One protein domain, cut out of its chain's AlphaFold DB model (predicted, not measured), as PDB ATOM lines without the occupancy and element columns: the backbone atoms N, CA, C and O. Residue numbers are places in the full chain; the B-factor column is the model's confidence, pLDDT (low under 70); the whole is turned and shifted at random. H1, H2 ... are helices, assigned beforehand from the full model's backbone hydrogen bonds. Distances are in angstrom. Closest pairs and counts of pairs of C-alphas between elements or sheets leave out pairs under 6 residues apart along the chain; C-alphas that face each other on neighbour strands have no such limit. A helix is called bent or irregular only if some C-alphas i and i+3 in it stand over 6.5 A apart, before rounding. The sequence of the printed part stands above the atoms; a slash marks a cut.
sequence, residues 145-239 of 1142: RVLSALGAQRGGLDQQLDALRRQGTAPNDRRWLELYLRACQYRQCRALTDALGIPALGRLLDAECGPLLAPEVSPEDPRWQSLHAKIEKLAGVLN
ATOM      1  N   ARG A 145     230.613 190.053 167.633       89.06
ATOM      2  CA  ARG A 145     231.344 190.808 168.659       89.06
ATOM      3  C   ARG A 145     230.439 191.794 169.396       89.06
ATOM      4  O   ARG A 145     230.500 191.852 170.625       89.06
ATOM      5  N   VAL A 146     229.568 192.510 168.683       93.00
ATOM      6  CA  VAL A 146     228.572 193.405 169.299       93.00
ATOM      7  C   VAL A 146     227.627 192.614 170.213       93.00
ATOM      8  O   VAL A 146     227.423 192.992 171.364       93.00
ATOM      9  N   LEU A 147     227.107 191.473 169.749       91.69
ATOM     10  CA  LEU A 147     226.228 190.596 170.532       91.69
ATOM     11  C   LEU A 147     226.936 189.977 171.739       91.69
ATOM     12  O   LEU A 147     226.328 189.812 172.797       91.69
ATOM     13  N   SER A 148     228.220 189.647 171.605       86.31
ATOM     14  CA  SER A 148     229.021 189.182 172.733       86.31
ATOM     15  C   SER A 148     229.185 190.275 173.787       86.31
ATOM     16  O   SER A 148     229.120 189.965 174.974       86.31
ATOM     17  N   ALA A 149     229.366 191.533 173.374       81.06
ATOM     18  CA  ALA A 149     229.444 192.669 174.291       81.06
ATOM     19  C   ALA A 149     228.109 192.938 175.013       81.06
ATOM     20  O   ALA A 149     228.117 193.374 176.159       81.06
ATOM     21  N   LEU A 150     226.972 192.636 174.375       83.25
ATOM     22  CA  LEU A 150     225.626 192.745 174.960       83.25
ATOM     23  C   LEU A 150     225.272 191.607 175.945       83.25
ATOM     24  O   LEU A 150     224.254 191.674 176.637       83.25
ATOM     25  N   GLY A 151     226.081 190.547 176.026       83.56
ATOM     26  CA  GLY A 151     225.856 189.442 176.961       83.56
ATOM     27  C   GLY A 151     224.541 188.694 176.703       83.56
ATOM     28  O   GLY A 151     224.255 188.314 175.568       83.56
ATOM     29  N   ALA A 152     223.759 188.437 177.757       77.25
ATOM     30  CA  ALA A 152     222.489 187.702 177.683       77.25
ATOM     31  C   ALA A 152     221.298 188.560 177.205       77.25
ATOM     32  O   ALA A 152     220.271 188.020 176.803       77.25
ATOM     33  N   GLN A 153     221.415 189.890 177.228       75.25
ATOM     34  CA  GLN A 153     220.317 190.809 176.914       75.25
ATOM     35  C   GLN A 153     220.401 191.302 175.468       75.25
ATOM     36  O   GLN A 153     220.554 192.488 175.204       75.25
ATOM     37  N   ARG A 154     220.303 190.371 174.514       83.38
ATOM     38  CA  ARG A 154     220.493 190.634 173.073       83.38
ATOM     39  C   ARG A 154     219.244 191.138 172.348       83.38
ATOM     40  O   ARG A 154     219.323 191.426 171.161       83.38
ATOM     41  N   GLY A 155     218.097 191.204 173.025       80.81
ATOM     42  CA  GLY A 155     216.855 191.752 172.463       80.81
ATOM     43  C   GLY A 155     216.378 191.076 171.169       80.81
ATOM     44  O   GLY A 155     215.763 191.728 170.333       80.81
ATOM     45  N   GLY A 156     216.696 189.790 170.968       86.81
ATOM     46  CA  GLY A 156     216.332 189.030 169.763       86.81
ATOM     47  C   GLY A 156     217.209 189.291 168.530       86.81
ATOM     48  O   GLY A 156     216.927 188.757 167.458       86.81
ATOM     49  N   LEU A 157     218.282 190.083 168.647       93.25
ATOM     50  CA  LEU A 157     219.219 190.352 167.546       93.25
ATOM     51  C   LEU A 157     220.017 189.105 167.123       93.25
ATOM     52  O   LEU A 157     220.390 188.966 165.961       93.25
ATOM     53  N   ASP A 158     220.252 188.173 168.045       92.88
ATOM     54  CA  ASP A 158     220.843 186.862 167.765       92.88
ATOM     55  C   ASP A 158     219.925 185.992 166.896       92.88
ATOM     56  O   ASP A 158     220.382 185.377 165.935       92.88
ATOM     57  N   GLN A 159     218.617 186.024 167.149       94.06
ATOM     58  CA  GLN A 159     217.626 185.337 166.315       94.06
ATOM     59  C   GLN A 159     217.550 185.936 164.904       94.06
ATOM     60  O   GLN A 159     217.354 185.195 163.938       94.06
ATOM     61  N   GLN A 160     217.733 187.256 164.770       94.31
ATOM     62  CA  GLN A 160     217.830 187.926 163.467       94.31
ATOM     63  C   GLN A 160     219.103 187.520 162.719       94.31
ATOM     64  O   GLN A 160     219.029 187.201 161.533       94.31
ATOM     65  N   LEU A 161     220.247 187.454 163.410       94.75
ATOM     66  CA  LEU A 161     221.501 186.952 162.841       94.75
ATOM     67  C   LEU A 161     221.342 185.507 162.335       94.75
ATOM     68  O   LEU A 161     221.699 185.193 161.199       94.75
ATOM     69  N   ASP A 162     220.731 184.637 163.136       93.62
ATOM     70  CA  ASP A 162     220.467 183.247 162.755       93.62
ATOM     71  C   ASP A 162     219.418 183.118 161.641       93.62
ATOM     72  O   ASP A 162     219.430 182.149 160.875       93.62
ATOM     73  N   ALA A 163     218.494 184.072 161.518       93.81
ATOM     74  CA  ALA A 163     217.575 184.141 160.388       93.81
ATOM     75  C   ALA A 163     218.312 184.497 159.088       93.81
ATOM     76  O   ALA A 163     218.098 183.815 158.086       93.81
ATOM     77  N   LEU A 164     219.219 185.484 159.108       93.62
ATOM     78  CA  LEU A 164     220.027 185.848 157.934       93.62
ATOM     79  C   LEU A 164     220.884 184.674 157.447       93.62
ATOM     80  O   LEU A 164     220.897 184.395 156.244       93.62
ATOM     81  N   ARG A 165     221.500 183.937 158.385       92.38
ATOM     82  CA  ARG A 165     222.252 182.700 158.118       92.38
ATOM     83  C   ARG A 165     221.391 181.630 157.455       92.38
ATOM     84  O   ARG A 165     221.738 181.122 156.395       92.38
ATOM     85  N   ARG A 166     220.246 181.296 158.063       91.88
ATOM     86  CA  ARG A 166     219.342 180.247 157.551       91.88
ATOM     87  C   ARG A 166     218.747 180.582 156.188       91.88
ATOM     88  O   ARG A 166     218.474 179.672 155.414       91.88
ATOM     89  N   GLN A 167     218.539 181.865 155.903       91.75
ATOM     90  CA  GLN A 167     218.020 182.336 154.619       91.75
ATOM     91  C   GLN A 167     219.074 182.344 153.502       91.75
ATOM     92  O   GLN A 167     218.712 182.613 152.361       91.75
ATOM     93  N   GLY A 168     220.352 182.075 153.802       87.06
ATOM     94  CA  GLY A 168     221.427 182.173 152.812       87.06
ATOM     95  C   GLY A 168     221.564 183.592 152.256       87.06
ATOM     96  O   GLY A 168     221.730 183.772 151.052       87.06
ATOM     97  N   THR A 169     221.409 184.600 153.120       89.56
ATOM     98  CA  THR A 169     221.420 186.010 152.713       89.56
ATOM     99  C   THR A 169     222.763 186.378 152.083       89.56
ATOM    100  O   THR A 169     223.810 186.101 152.665       89.56
ATOM    101  N   ALA A 170     222.733 187.008 150.905       85.69
ATOM    102  CA  ALA A 170     223.941 187.354 150.162       85.69
ATOM    103  C   ALA A 170     224.872 188.291 150.969       85.69
ATOM    104  O   ALA A 170     224.368 189.133 151.714       85.69
ATOM    105  N   PRO A 171     226.207 188.197 150.798       77.19
ATOM    106  CA  PRO A 171     227.190 189.053 151.479       77.19
ATOM    107  C   PRO A 171     226.916 190.557 151.355       77.19
ATOM    108  O   PRO A 171     226.972 191.282 152.339       77.19
ATOM    109  N   ASN A 172     226.495 191.006 150.170       76.44
ATOM    110  CA  ASN A 172     226.266 192.426 149.874       76.44
ATOM    111  C   ASN A 172     224.820 192.879 150.177       76.44
ATOM    112  O   ASN A 172     224.382 193.943 149.739       76.44
ATOM    113  N   ASP A 173     224.037 192.063 150.890       88.88
ATOM    114  CA  ASP A 173     222.675 192.414 151.284       88.88
ATOM    115  C   ASP A 173     222.690 193.430 152.435       88.88
ATOM    116  O   ASP A 173     223.267 193.194 153.501       88.88
ATOM    117  N   ARG A 174     221.990 194.554 152.244       88.62
ATOM    118  CA  ARG A 174     221.903 195.650 153.223       88.62
ATOM    119  C   ARG A 174     221.461 195.208 154.620       88.62
ATOM    120  O   ARG A 174     221.788 195.880 155.595       88.62
ATOM    121  N   ARG A 175     220.737 194.089 154.738       92.44
ATOM    122  CA  ARG A 175     220.230 193.576 156.019       92.44
ATOM    123  C   ARG A 175     221.347 193.238 157.009       92.44
ATOM    124  O   ARG A 175     221.118 193.347 158.212       92.44
ATOM    125  N   TRP A 176     222.547 192.889 156.535       91.81
ATOM    126  CA  TRP A 176     223.724 192.702 157.392       91.81
ATOM    127  C   TRP A 176     224.153 194.007 158.062       91.81
ATOM    128  O   TRP A 176     224.299 194.063 159.286       91.81
ATOM    129  N   LEU A 177     224.285 195.074 157.271       90.69
ATOM    130  CA  LEU A 177     224.642 196.403 157.761       90.69
ATOM    131  C   LEU A 177     223.553 196.968 158.681       90.69
ATOM    132  O   LEU A 177     223.861 197.485 159.751       90.69
ATOM    133  N   GLU A 178     222.279 196.827 158.312       93.94
ATOM    134  CA  GLU A 178     221.157 197.292 159.134       93.94
ATOM    135  C   GLU A 178     221.112 196.579 160.496       93.94
ATOM    136  O   GLU A 178     220.952 197.227 161.533       93.94
ATOM    137  N   LEU A 179     221.327 195.257 160.526       95.44
ATOM    138  CA  LEU A 179     221.425 194.505 161.778       95.44
ATOM    139  C   LEU A 179     222.630 194.954 162.615       95.44
ATOM    140  O   LEU A 179     222.484 195.173 163.819       95.44
ATOM    141  N   TYR A 180     223.798 195.130 161.990       95.44
ATOM    142  CA  TYR A 180     225.005 195.608 162.666       95.44
ATOM    143  C   TYR A 180     224.809 196.993 163.292       95.44
ATOM    144  O   TYR A 180     225.108 197.187 164.473       95.44
ATOM    145  N   LEU A 181     224.256 197.946 162.538       95.19
ATOM    146  CA  LEU A 181     224.018 199.304 163.019       95.19
ATOM    147  C   LEU A 181     222.965 199.336 164.131       95.19
ATOM    148  O   LEU A 181     223.203 199.986 165.146       95.19
ATOM    149  N   ARG A 182     221.856 198.584 164.021       94.81
ATOM    150  CA  ARG A 182     220.886 198.452 165.129       94.81
ATOM    151  C   ARG A 182     221.523 197.851 166.377       94.81
ATOM    152  O   ARG A 182     221.301 198.352 167.476       94.81
ATOM    153  N   ALA A 183     222.341 196.811 166.221       94.62
ATOM    154  CA  ALA A 183     223.057 196.210 167.339       94.62
ATOM    155  C   ALA A 183     224.030 197.210 167.990       94.62
ATOM    156  O   ALA A 183     224.142 197.251 169.215       94.62
ATOM    157  N   CYS A 184     224.695 198.054 167.194       94.56
ATOM    158  CA  CYS A 184     225.567 199.114 167.694       94.56
ATOM    159  C   CYS A 184     224.801 200.217 168.430       94.56
ATOM    160  O   CYS A 184     225.232 200.601 169.518       94.56
ATOM    161  N   GLN A 185     223.671 200.680 167.886       93.00
ATOM    162  CA  GLN A 185     222.787 201.645 168.548       93.00
ATOM    163  C   GLN A 185     222.310 201.101 169.893       93.00
ATOM    164  O   GLN A 185     222.428 201.767 170.918       93.00
ATOM    165  N   TYR A 186     221.866 199.844 169.919       93.38
ATOM    166  CA  TYR A 186     221.434 199.196 171.147       93.38
ATOM    167  C   TYR A 186     222.572 199.051 172.157       93.38
ATOM    168  O   TYR A 186     222.401 199.398 173.320       93.38
ATOM    169  N   ARG A 187     223.768 198.634 171.721       92.12
ATOM    170  CA  ARG A 187     224.967 198.603 172.571       92.12
ATOM    171  C   ARG A 187     225.305 199.982 173.139       92.12
ATOM    172  O   ARG A 187     225.660 200.066 174.312       92.12
ATOM    173  N   GLN A 188     225.202 201.048 172.344       88.56
ATOM    174  CA  GLN A 188     225.425 202.412 172.824       88.56
ATOM    175  C   GLN A 188     224.354 202.825 173.840       88.56
ATOM    176  O   GLN A 188     224.710 203.275 174.926       88.56
ATOM    177  N   CYS A 189     223.071 202.620 173.533       88.69
ATOM    178  CA  CYS A 189     221.961 202.867 174.455       88.69
ATOM    179  C   CYS A 189     222.157 202.130 175.777       88.69
ATOM    180  O   CYS A 189     222.079 202.756 176.826       88.69
ATOM    181  N   ARG A 190     222.488 200.835 175.733       86.75
ATOM    182  CA  ARG A 190     222.805 200.015 176.907       86.75
ATOM    183  C   ARG A 190     223.947 200.591 177.723       86.75
ATOM    184  O   ARG A 190     223.814 200.757 178.926       86.75
ATOM    185  N   ALA A 191     225.050 200.943 177.069       82.88
ATOM    186  CA  ALA A 191     226.181 201.550 177.757       82.88
ATOM    187  C   ALA A 191     225.785 202.868 178.448       82.88
ATOM    188  O   ALA A 191     226.214 203.123 179.571       82.88
ATOM    189  N   LEU A 192     224.944 203.684 177.804       83.19
ATOM    190  CA  LEU A 192     224.439 204.938 178.362       83.19
ATOM    191  C   LEU A 192     223.437 204.711 179.508       83.19
ATOM    192  O   LEU A 192     223.513 205.409 180.516       83.19
ATOM    193  N   THR A 193     222.520 203.744 179.398       85.94
ATOM    194  CA  THR A 193     221.540 203.433 180.453       85.94
ATOM    195  C   THR A 193     222.193 202.771 181.660       85.94
ATOM    196  O   THR A 193     221.897 203.151 182.792       85.94
ATOM    197  N   ASP A 194     223.129 201.847 181.443       79.06
ATOM    198  CA  ASP A 194     223.918 201.221 182.507       79.06
ATOM    199  C   ASP A 194     224.764 202.280 183.247       79.06
ATOM    200  O   ASP A 194     224.921 202.219 184.470       79.06
ATOM    201  N   ALA A 195     225.240 203.313 182.537       74.88
ATOM    202  CA  ALA A 195     225.959 204.442 183.128       74.88
ATOM    203  C   ALA A 195     225.090 205.341 184.030       74.88
ATOM    204  O   ALA A 195     225.648 206.050 184.868       74.88
ATOM    205  N   LEU A 196     223.751 205.293 183.929       81.81
ATOM    206  CA  LEU A 196     222.860 206.039 184.831       81.81
ATOM    207  C   LEU A 196     222.900 205.503 186.270       81.81
ATOM    208  O   LEU A 196     222.540 206.221 187.196       81.81
ATOM    209  N   GLY A 197     223.308 204.245 186.473       76.88
ATOM    210  CA  GLY A 197     223.493 203.684 187.814       76.88
ATOM    211  C   GLY A 197     222.209 203.505 188.634       76.88
ATOM    212  O   GLY A 197     222.289 203.426 189.858       76.88
ATOM    213  N   ILE A 198     221.042 203.448 187.981       84.62
ATOM    214  CA  ILE A 198     219.730 203.199 188.601       84.62
ATOM    215  C   ILE A 198     219.070 202.027 187.854       84.62
ATOM    216  O   ILE A 198     218.473 202.244 186.797       84.62
ATOM    217  N   PRO A 199     219.147 200.782 188.362       81.31
ATOM    218  CA  PRO A 199     218.701 199.594 187.627       81.31
ATOM    219  C   PRO A 199     217.232 199.635 187.189       81.31
ATOM    220  O   PRO A 199     216.906 199.223 186.077       81.31
ATOM    221  N   ALA A 200     216.337 200.156 188.033       83.00
ATOM    222  CA  ALA A 200     214.920 200.302 187.694       83.00
ATOM    223  C   ALA A 200     214.689 201.266 186.517       83.00
ATOM    224  O   ALA A 200     213.891 200.965 185.633       83.00
ATOM    225  N   LEU A 201     215.426 202.381 186.474       86.56
ATOM    226  CA  LEU A 201     215.386 203.335 185.365       86.56
ATOM    227  C   LEU A 201     215.991 202.722 184.096       86.56
ATOM    228  O   LEU A 201     215.401 202.830 183.025       86.56
ATOM    229  N   GLY A 202     217.118 202.017 184.239       86.81
ATOM    230  CA  GLY A 202     217.759 201.282 183.151       86.81
ATOM    231  C   GLY A 202     216.805 200.288 182.491       86.81
ATOM    232  O   GLY A 202     216.672 200.312 181.276       86.81
ATOM    233  N   ARG A 203     216.058 199.492 183.275       86.69
ATOM    234  CA  ARG A 203     215.046 198.551 182.753       86.69
ATOM    235  C   ARG A 203     213.920 199.239 181.977       86.69
ATOM    236  O   ARG A 203     213.478 198.703 180.967       86.69
ATOM    237  N   LEU A 204     213.443 200.396 182.440       89.12
ATOM    238  CA  LEU A 204     212.384 201.141 181.748       89.12
ATOM    239  C   LEU A 204     212.871 201.702 180.407       89.12
ATOM    240  O   LEU A 204     212.177 201.564 179.406       89.12
ATOM    241  N   LEU A 205     214.072 202.279 180.383       89.38
ATOM    242  CA  LEU A 205     214.677 202.819 179.163       89.38
ATOM    243  C   LEU A 205     215.068 201.705 178.182       89.38
ATOM    244  O   LEU A 205     214.909 201.856 176.978       89.38
ATOM    245  N   ASP A 206     215.523 200.561 178.692       87.12
ATOM    246  CA  ASP A 206     215.812 199.370 177.892       87.12
ATOM    247  C   ASP A 206     214.551 198.796 177.229       87.12
ATOM    248  O   ASP A 206     214.583 198.379 176.072       87.12
ATOM    249  N   ALA A 207     213.404 198.850 177.914       88.94
ATOM    250  CA  ALA A 207     212.124 198.455 177.330       88.94
ATOM    251  C   ALA A 207     211.718 199.344 176.137       88.94
ATOM    252  O   ALA A 207     211.066 198.856 175.212       88.94
ATOM    253  N   GLU A 208     212.139 200.616 176.110       90.56
ATOM    254  CA  GLU A 208     211.942 201.512 174.959       90.56
ATOM    255  C   GLU A 208     212.819 201.123 173.754       90.56
ATOM    256  O   GLU A 208     212.429 201.388 172.615       90.56
ATOM    257  N   CYS A 209     213.954 200.441 173.970       90.00
ATOM    258  CA  CYS A 209     214.781 199.905 172.886       90.00
ATOM    259  C   CYS A 209     214.085 198.755 172.149       90.00
ATOM    260  O   CYS A 209     214.261 198.623 170.943       90.00
ATOM    261  N   GLY A 210     213.291 197.930 172.842       89.38
ATOM    262  CA  GLY A 210     212.694 196.704 172.295       89.38
ATOM    263  C   GLY A 210     212.009 196.884 170.930       89.38
ATOM    264  O   GLY A 210     212.399 196.213 169.973       89.38
ATOM    265  N   PRO A 211     211.053 197.823 170.783       91.94
ATOM    266  CA  PRO A 211     210.419 198.114 169.497       91.94
ATOM    267  C   PRO A 211     211.382 198.611 168.407       91.94
ATOM    268  O   PRO A 211     211.076 198.460 167.230       91.94
ATOM    269  N   LEU A 212     212.525 199.208 168.769       93.44
ATOM    270  CA  LEU A 212     213.537 199.708 167.828       93.44
ATOM    271  C   LEU A 212     214.470 198.611 167.303       93.44
ATOM    272  O   LEU A 212     215.173 198.821 166.314       93.44
ATOM    273  N   LEU A 213     214.483 197.442 167.950       93.25
ATOM    274  CA  LEU A 213     215.280 196.292 167.522       93.25
ATOM    275  C   LEU A 213     214.602 195.475 166.424       93.25
ATOM    276  O   LEU A 213     215.239 194.582 165.869       93.25
ATOM    277  N   ALA A 214     213.333 195.744 166.118       92.69
ATOM    278  CA  ALA A 214     212.586 194.972 165.138       92.69
ATOM    279  C   ALA A 214     213.221 195.069 163.731       92.69
ATOM    280  O   ALA A 214     213.724 196.134 163.354       92.69
ATOM    281  N   PRO A 215     213.229 193.974 162.945       89.62
ATOM    282  CA  PRO A 215     213.953 193.909 161.677       89.62
ATOM    283  C   PRO A 215     213.479 194.921 160.621       89.62
ATOM    284  O   PRO A 215     214.254 195.284 159.738       89.62
ATOM    285  N   GLU A 216     212.247 195.407 160.733       89.69
ATOM    286  CA  GLU A 216     211.624 196.429 159.890       89.69
ATOM    287  C   GLU A 216     211.982 197.878 160.268       89.69
ATOM    288  O   GLU A 216     211.723 198.793 159.487       89.69
ATOM    289  N   VAL A 217     212.571 198.110 161.446       91.06
ATOM    290  CA  VAL A 217     212.908 199.460 161.923       91.06
ATOM    291  C   VAL A 217     214.283 199.877 161.415       91.06
ATOM    292  O   VAL A 217     215.259 199.140 161.556       91.06
ATOM    293  N   SER A 218     214.382 201.076 160.836       90.56
ATOM    294  CA  SER A 218     215.657 201.610 160.347       90.56
ATOM    295  C   SER A 218     216.655 201.835 161.500       90.56
ATOM    296  O   SER A 218     216.264 202.350 162.549       90.56
ATOM    297  N   PRO A 219     217.958 201.543 161.323       88.25
ATOM    298  CA  PRO A 219     218.998 201.956 162.275       88.25
ATOM    299  C   PRO A 219     219.104 203.481 162.455       88.25
ATOM    300  O   PRO A 219     219.668 203.950 163.444       88.25
ATOM    301  N   GLU A 220     218.564 204.244 161.501       87.44
ATOM    302  CA  GLU A 220     218.490 205.709 161.510       87.44
ATOM    303  C   GLU A 220     217.143 206.233 162.035       87.44
ATOM    304  O   GLU A 220     216.856 207.424 161.915       87.44
ATOM    305  N   ASP A 221     216.289 205.369 162.599       93.38
ATOM    306  CA  ASP A 221     215.006 205.792 163.164       93.38
ATOM    307  C   ASP A 221     215.230 206.928 164.189       93.38
ATOM    308  O   ASP A 221     216.016 206.763 165.131       93.38
ATOM    309  N   PRO A 222     214.553 208.085 164.041       91.38
ATOM    310  CA  PRO A 222     214.775 209.254 164.893       91.38
ATOM    311  C   PRO A 222     214.492 208.980 166.378       91.38
ATOM    312  O   PRO A 222     214.977 209.711 167.245       91.38
ATOM    313  N   ARG A 223     213.760 207.906 166.705       93.50
ATOM    314  CA  ARG A 223     213.554 207.463 168.088       93.50
ATOM    315  C   ARG A 223     214.857 207.047 168.776       93.50
ATOM    316  O   ARG A 223     214.951 207.256 169.980       93.50
ATOM    317  N   TRP A 224     215.876 206.570 168.050       90.56
ATOM    318  CA  TRP A 224     217.213 206.338 168.622       90.56
ATOM    319  C   TRP A 224     217.841 207.639 169.127       90.56
ATOM    320  O   TRP A 224     218.301 207.703 170.264       90.56
ATOM    321  N   GLN A 225     217.801 208.703 168.318       87.50
ATOM    322  CA  GLN A 225     218.322 210.016 168.710       87.50
ATOM    323  C   GLN A 225     217.523 210.614 169.872       87.50
ATOM    324  O   GLN A 225     218.109 211.149 170.812       87.50
ATOM    325  N   SER A 226     216.194 210.479 169.847       90.12
ATOM    326  CA  SER A 226     215.335 210.927 170.947       90.12
ATOM    327  C   SER A 226     215.633 210.182 172.250       90.12
ATOM    328  O   SER A 226     215.631 210.798 173.316       90.12
ATOM    329  N   LEU A 227     215.887 208.871 172.181       90.25
ATOM    330  CA  LEU A 227     216.238 208.059 173.340       90.25
ATOM    331  C   LEU A 227     217.632 208.423 173.865       90.25
ATOM    332  O   LEU A 227     217.783 208.628 175.066       90.25
ATOM    333  N   HIS A 228     218.621 208.602 172.986       88.38
ATOM    334  CA  HIS A 228     219.949 209.090 173.365       88.38
ATOM    335  C   HIS A 228     219.882 210.448 174.063       88.38
ATOM    336  O   HIS A 228     220.354 210.561 175.189       88.38
ATOM    337  N   ALA A 229     219.218 211.444 173.469       88.19
ATOM    338  CA  ALA A 229     219.074 212.772 174.068       88.19
ATOM    339  C   ALA A 229     218.366 212.722 175.435       88.19
ATOM    340  O   ALA A 229     218.711 213.458 176.361       88.19
ATOM    341  N   LYS A 230     217.386 211.824 175.590       89.88
ATOM    342  CA  LYS A 230     216.690 211.589 176.859       89.88
ATOM    343  C   LYS A 230     217.607 210.960 177.910       89.88
ATOM    344  O   LYS A 230     217.625 211.433 179.047       89.88
ATOM    345  N   ILE A 231     218.378 209.936 177.544       89.12
ATOM    346  CA  ILE A 231     219.361 209.307 178.435       89.12
ATOM    347  C   ILE A 231     220.455 210.312 178.812       89.12
ATOM    348  O   ILE A 231     220.816 210.397 179.979       89.12
ATOM    349  N   GLU A 232     220.932 211.125 177.872       86.38
ATOM    350  CA  GLU A 232     221.908 212.190 178.126       86.38
ATOM    351  C   GLU A 232     221.349 213.273 179.058       86.38
ATOM    352  O   GLU A 232     222.040 213.688 179.989       86.38
ATOM    353  N   LYS A 233     220.081 213.685 178.886       87.00
ATOM    354  CA  LYS A 233     219.402 214.612 179.810       87.00
ATOM    355  C   LYS A 233     219.336 214.018 181.221       87.00
ATOM    356  O   LYS A 233     219.655 214.710 182.185       87.00
ATOM    357  N   LEU A 234     218.974 212.738 181.349       87.50
ATOM    358  CA  LEU A 234     218.971 212.022 182.630       87.50
ATOM    359  C   LEU A 234     220.382 211.931 183.229       87.50
ATOM    360  O   LEU A 234     220.566 212.245 184.400       87.50
ATOM    361  N   ALA A 235     221.387 211.575 182.431       83.25
ATOM    362  CA  ALA A 235     222.777 211.492 182.868       83.25
ATOM    363  C   ALA A 235     223.305 212.848 183.363       83.25
ATOM    364  O   ALA A 235     223.959 212.907 184.403       83.25
ATOM    365  N   GLY A 236     222.970 213.943 182.670       81.69
ATOM    366  CA  GLY A 236     223.319 215.305 183.075       81.69
ATOM    367  C   GLY A 236     222.673 215.719 184.399       81.69
ATOM    368  O   GLY A 236     223.325 216.349 185.228       81.69
ATOM    369  N   VAL A 237     221.423 215.310 184.634       82.75
ATOM    370  CA  VAL A 237     220.707 215.542 185.902       82.75
ATOM    371  C   VAL A 237     221.322 214.737 187.051       82.75
ATOM    372  O   VAL A 237     221.451 215.249 188.161       82.75
ATOM    373  N   LEU A 238     221.714 213.487 186.792       80.81
ATOM    374  CA  LEU A 238     222.317 212.603 187.793       80.81
ATOM    375  C   LEU A 238     223.782 212.942 188.088       80.81
ATOM    376  O   LEU A 238     224.274 212.614 189.164       80.81
ATOM    377  N   ASN A 239     224.481 213.583 187.147       73.50
ATOM    378  CA  ASN A 239     225.887 213.971 187.263       73.50
ATOM    379  C   ASN A 239     226.795 212.810 187.733       73.50
ATOM    380  O   ASN A 239     227.675 212.982 188.577       73.50
TER     381      ASN A 239
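This is residues 145 to 239 of the 1142 residues of the protein "NPCBM domain-containing protein" of Planctomycetes bacterium (UniProt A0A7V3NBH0). An elongated all-helix body is built along one long helix, H3, with H4 and H5 packed beside its later part in a three-helix up-and-down bundle and H2 packed beside its earlier part. The short H1 packs on the side of H3, and residues 165 to 172 stick out at one end. The printed part has 95 residues with five named helices, in the order H1, H2, H3, H4, H5, and no named strand; its class is all helix. It is compact, with a radius of gyration of the C-alphas of 14.1 A, and spans 47 by 26 by 19 A.

H1 is residues 145 to 149, 6.2 A from first to last C-alpha, and begins with C-alpha 145 at (231.344, 190.808, 168.659). H2 is residues 157 to 166, 14.2 A long. H3, residues 174 to 195, is the longest helix at 31.4 A and begins with C-alpha 174 at (221.903, 195.650, 153.223). H4, residues 199 to 213, is 20.7 A long; it is irregular, but only just, with C-alphas 208 and 211 6.6 A apart. H5, residues 222 to 238, is 24.3 A long and ends with C-alpha 238 at (222.317, 212.603, 187.793).

H3 is the hub and touches the four other helices. With residues 180 to 187 alone it touches H1, the closest C-alphas being those of Val 146 and Ala 183, 6.5 A apart. With residues 175 to 183 alone it touches H2, the closest C-alphas being those of Leu 157 and Ala 183, 7.0 A apart; the two form a helical hairpin at a shallow tilt of 17 degrees, opposite ways. H3 and H4 form a helical hairpin at a shallow tilt of 12 degrees, and their closest C-alphas, those of Thr 193 and Gly 202, are 5.1 A apart. H5 touches H3 residues 185 to 195 alone, the same way at a shallow tilt of 15 degrees; the closest C-alphas, of Thr 193 and Ile 231, are 6.6 A apart. H4 and H5 form a helical hairpin at a shallow tilt of 11 degrees; H5 touches H4 with residues 223 to 227 alone, and the closest C-alphas, of Leu 212 and Trp 224, are 7.6 A apart. H2 and H5 are apart. In H1, H2, H3 and H5 every O i to N i+4 pair is within hydrogen-bond range, and in H4 8 of 11 are.

The two C-alphas farthest apart, those of Gly 168 and Asn 239, are 47.1 A apart. Residues 165 to 172, of which 165 and 166 belong to H2, stand free. The printed part has no cut and no long link; the link from H3 to H4 is tight. The mean pLDDT of the printed part is 88.1, and no printed residue is under 70.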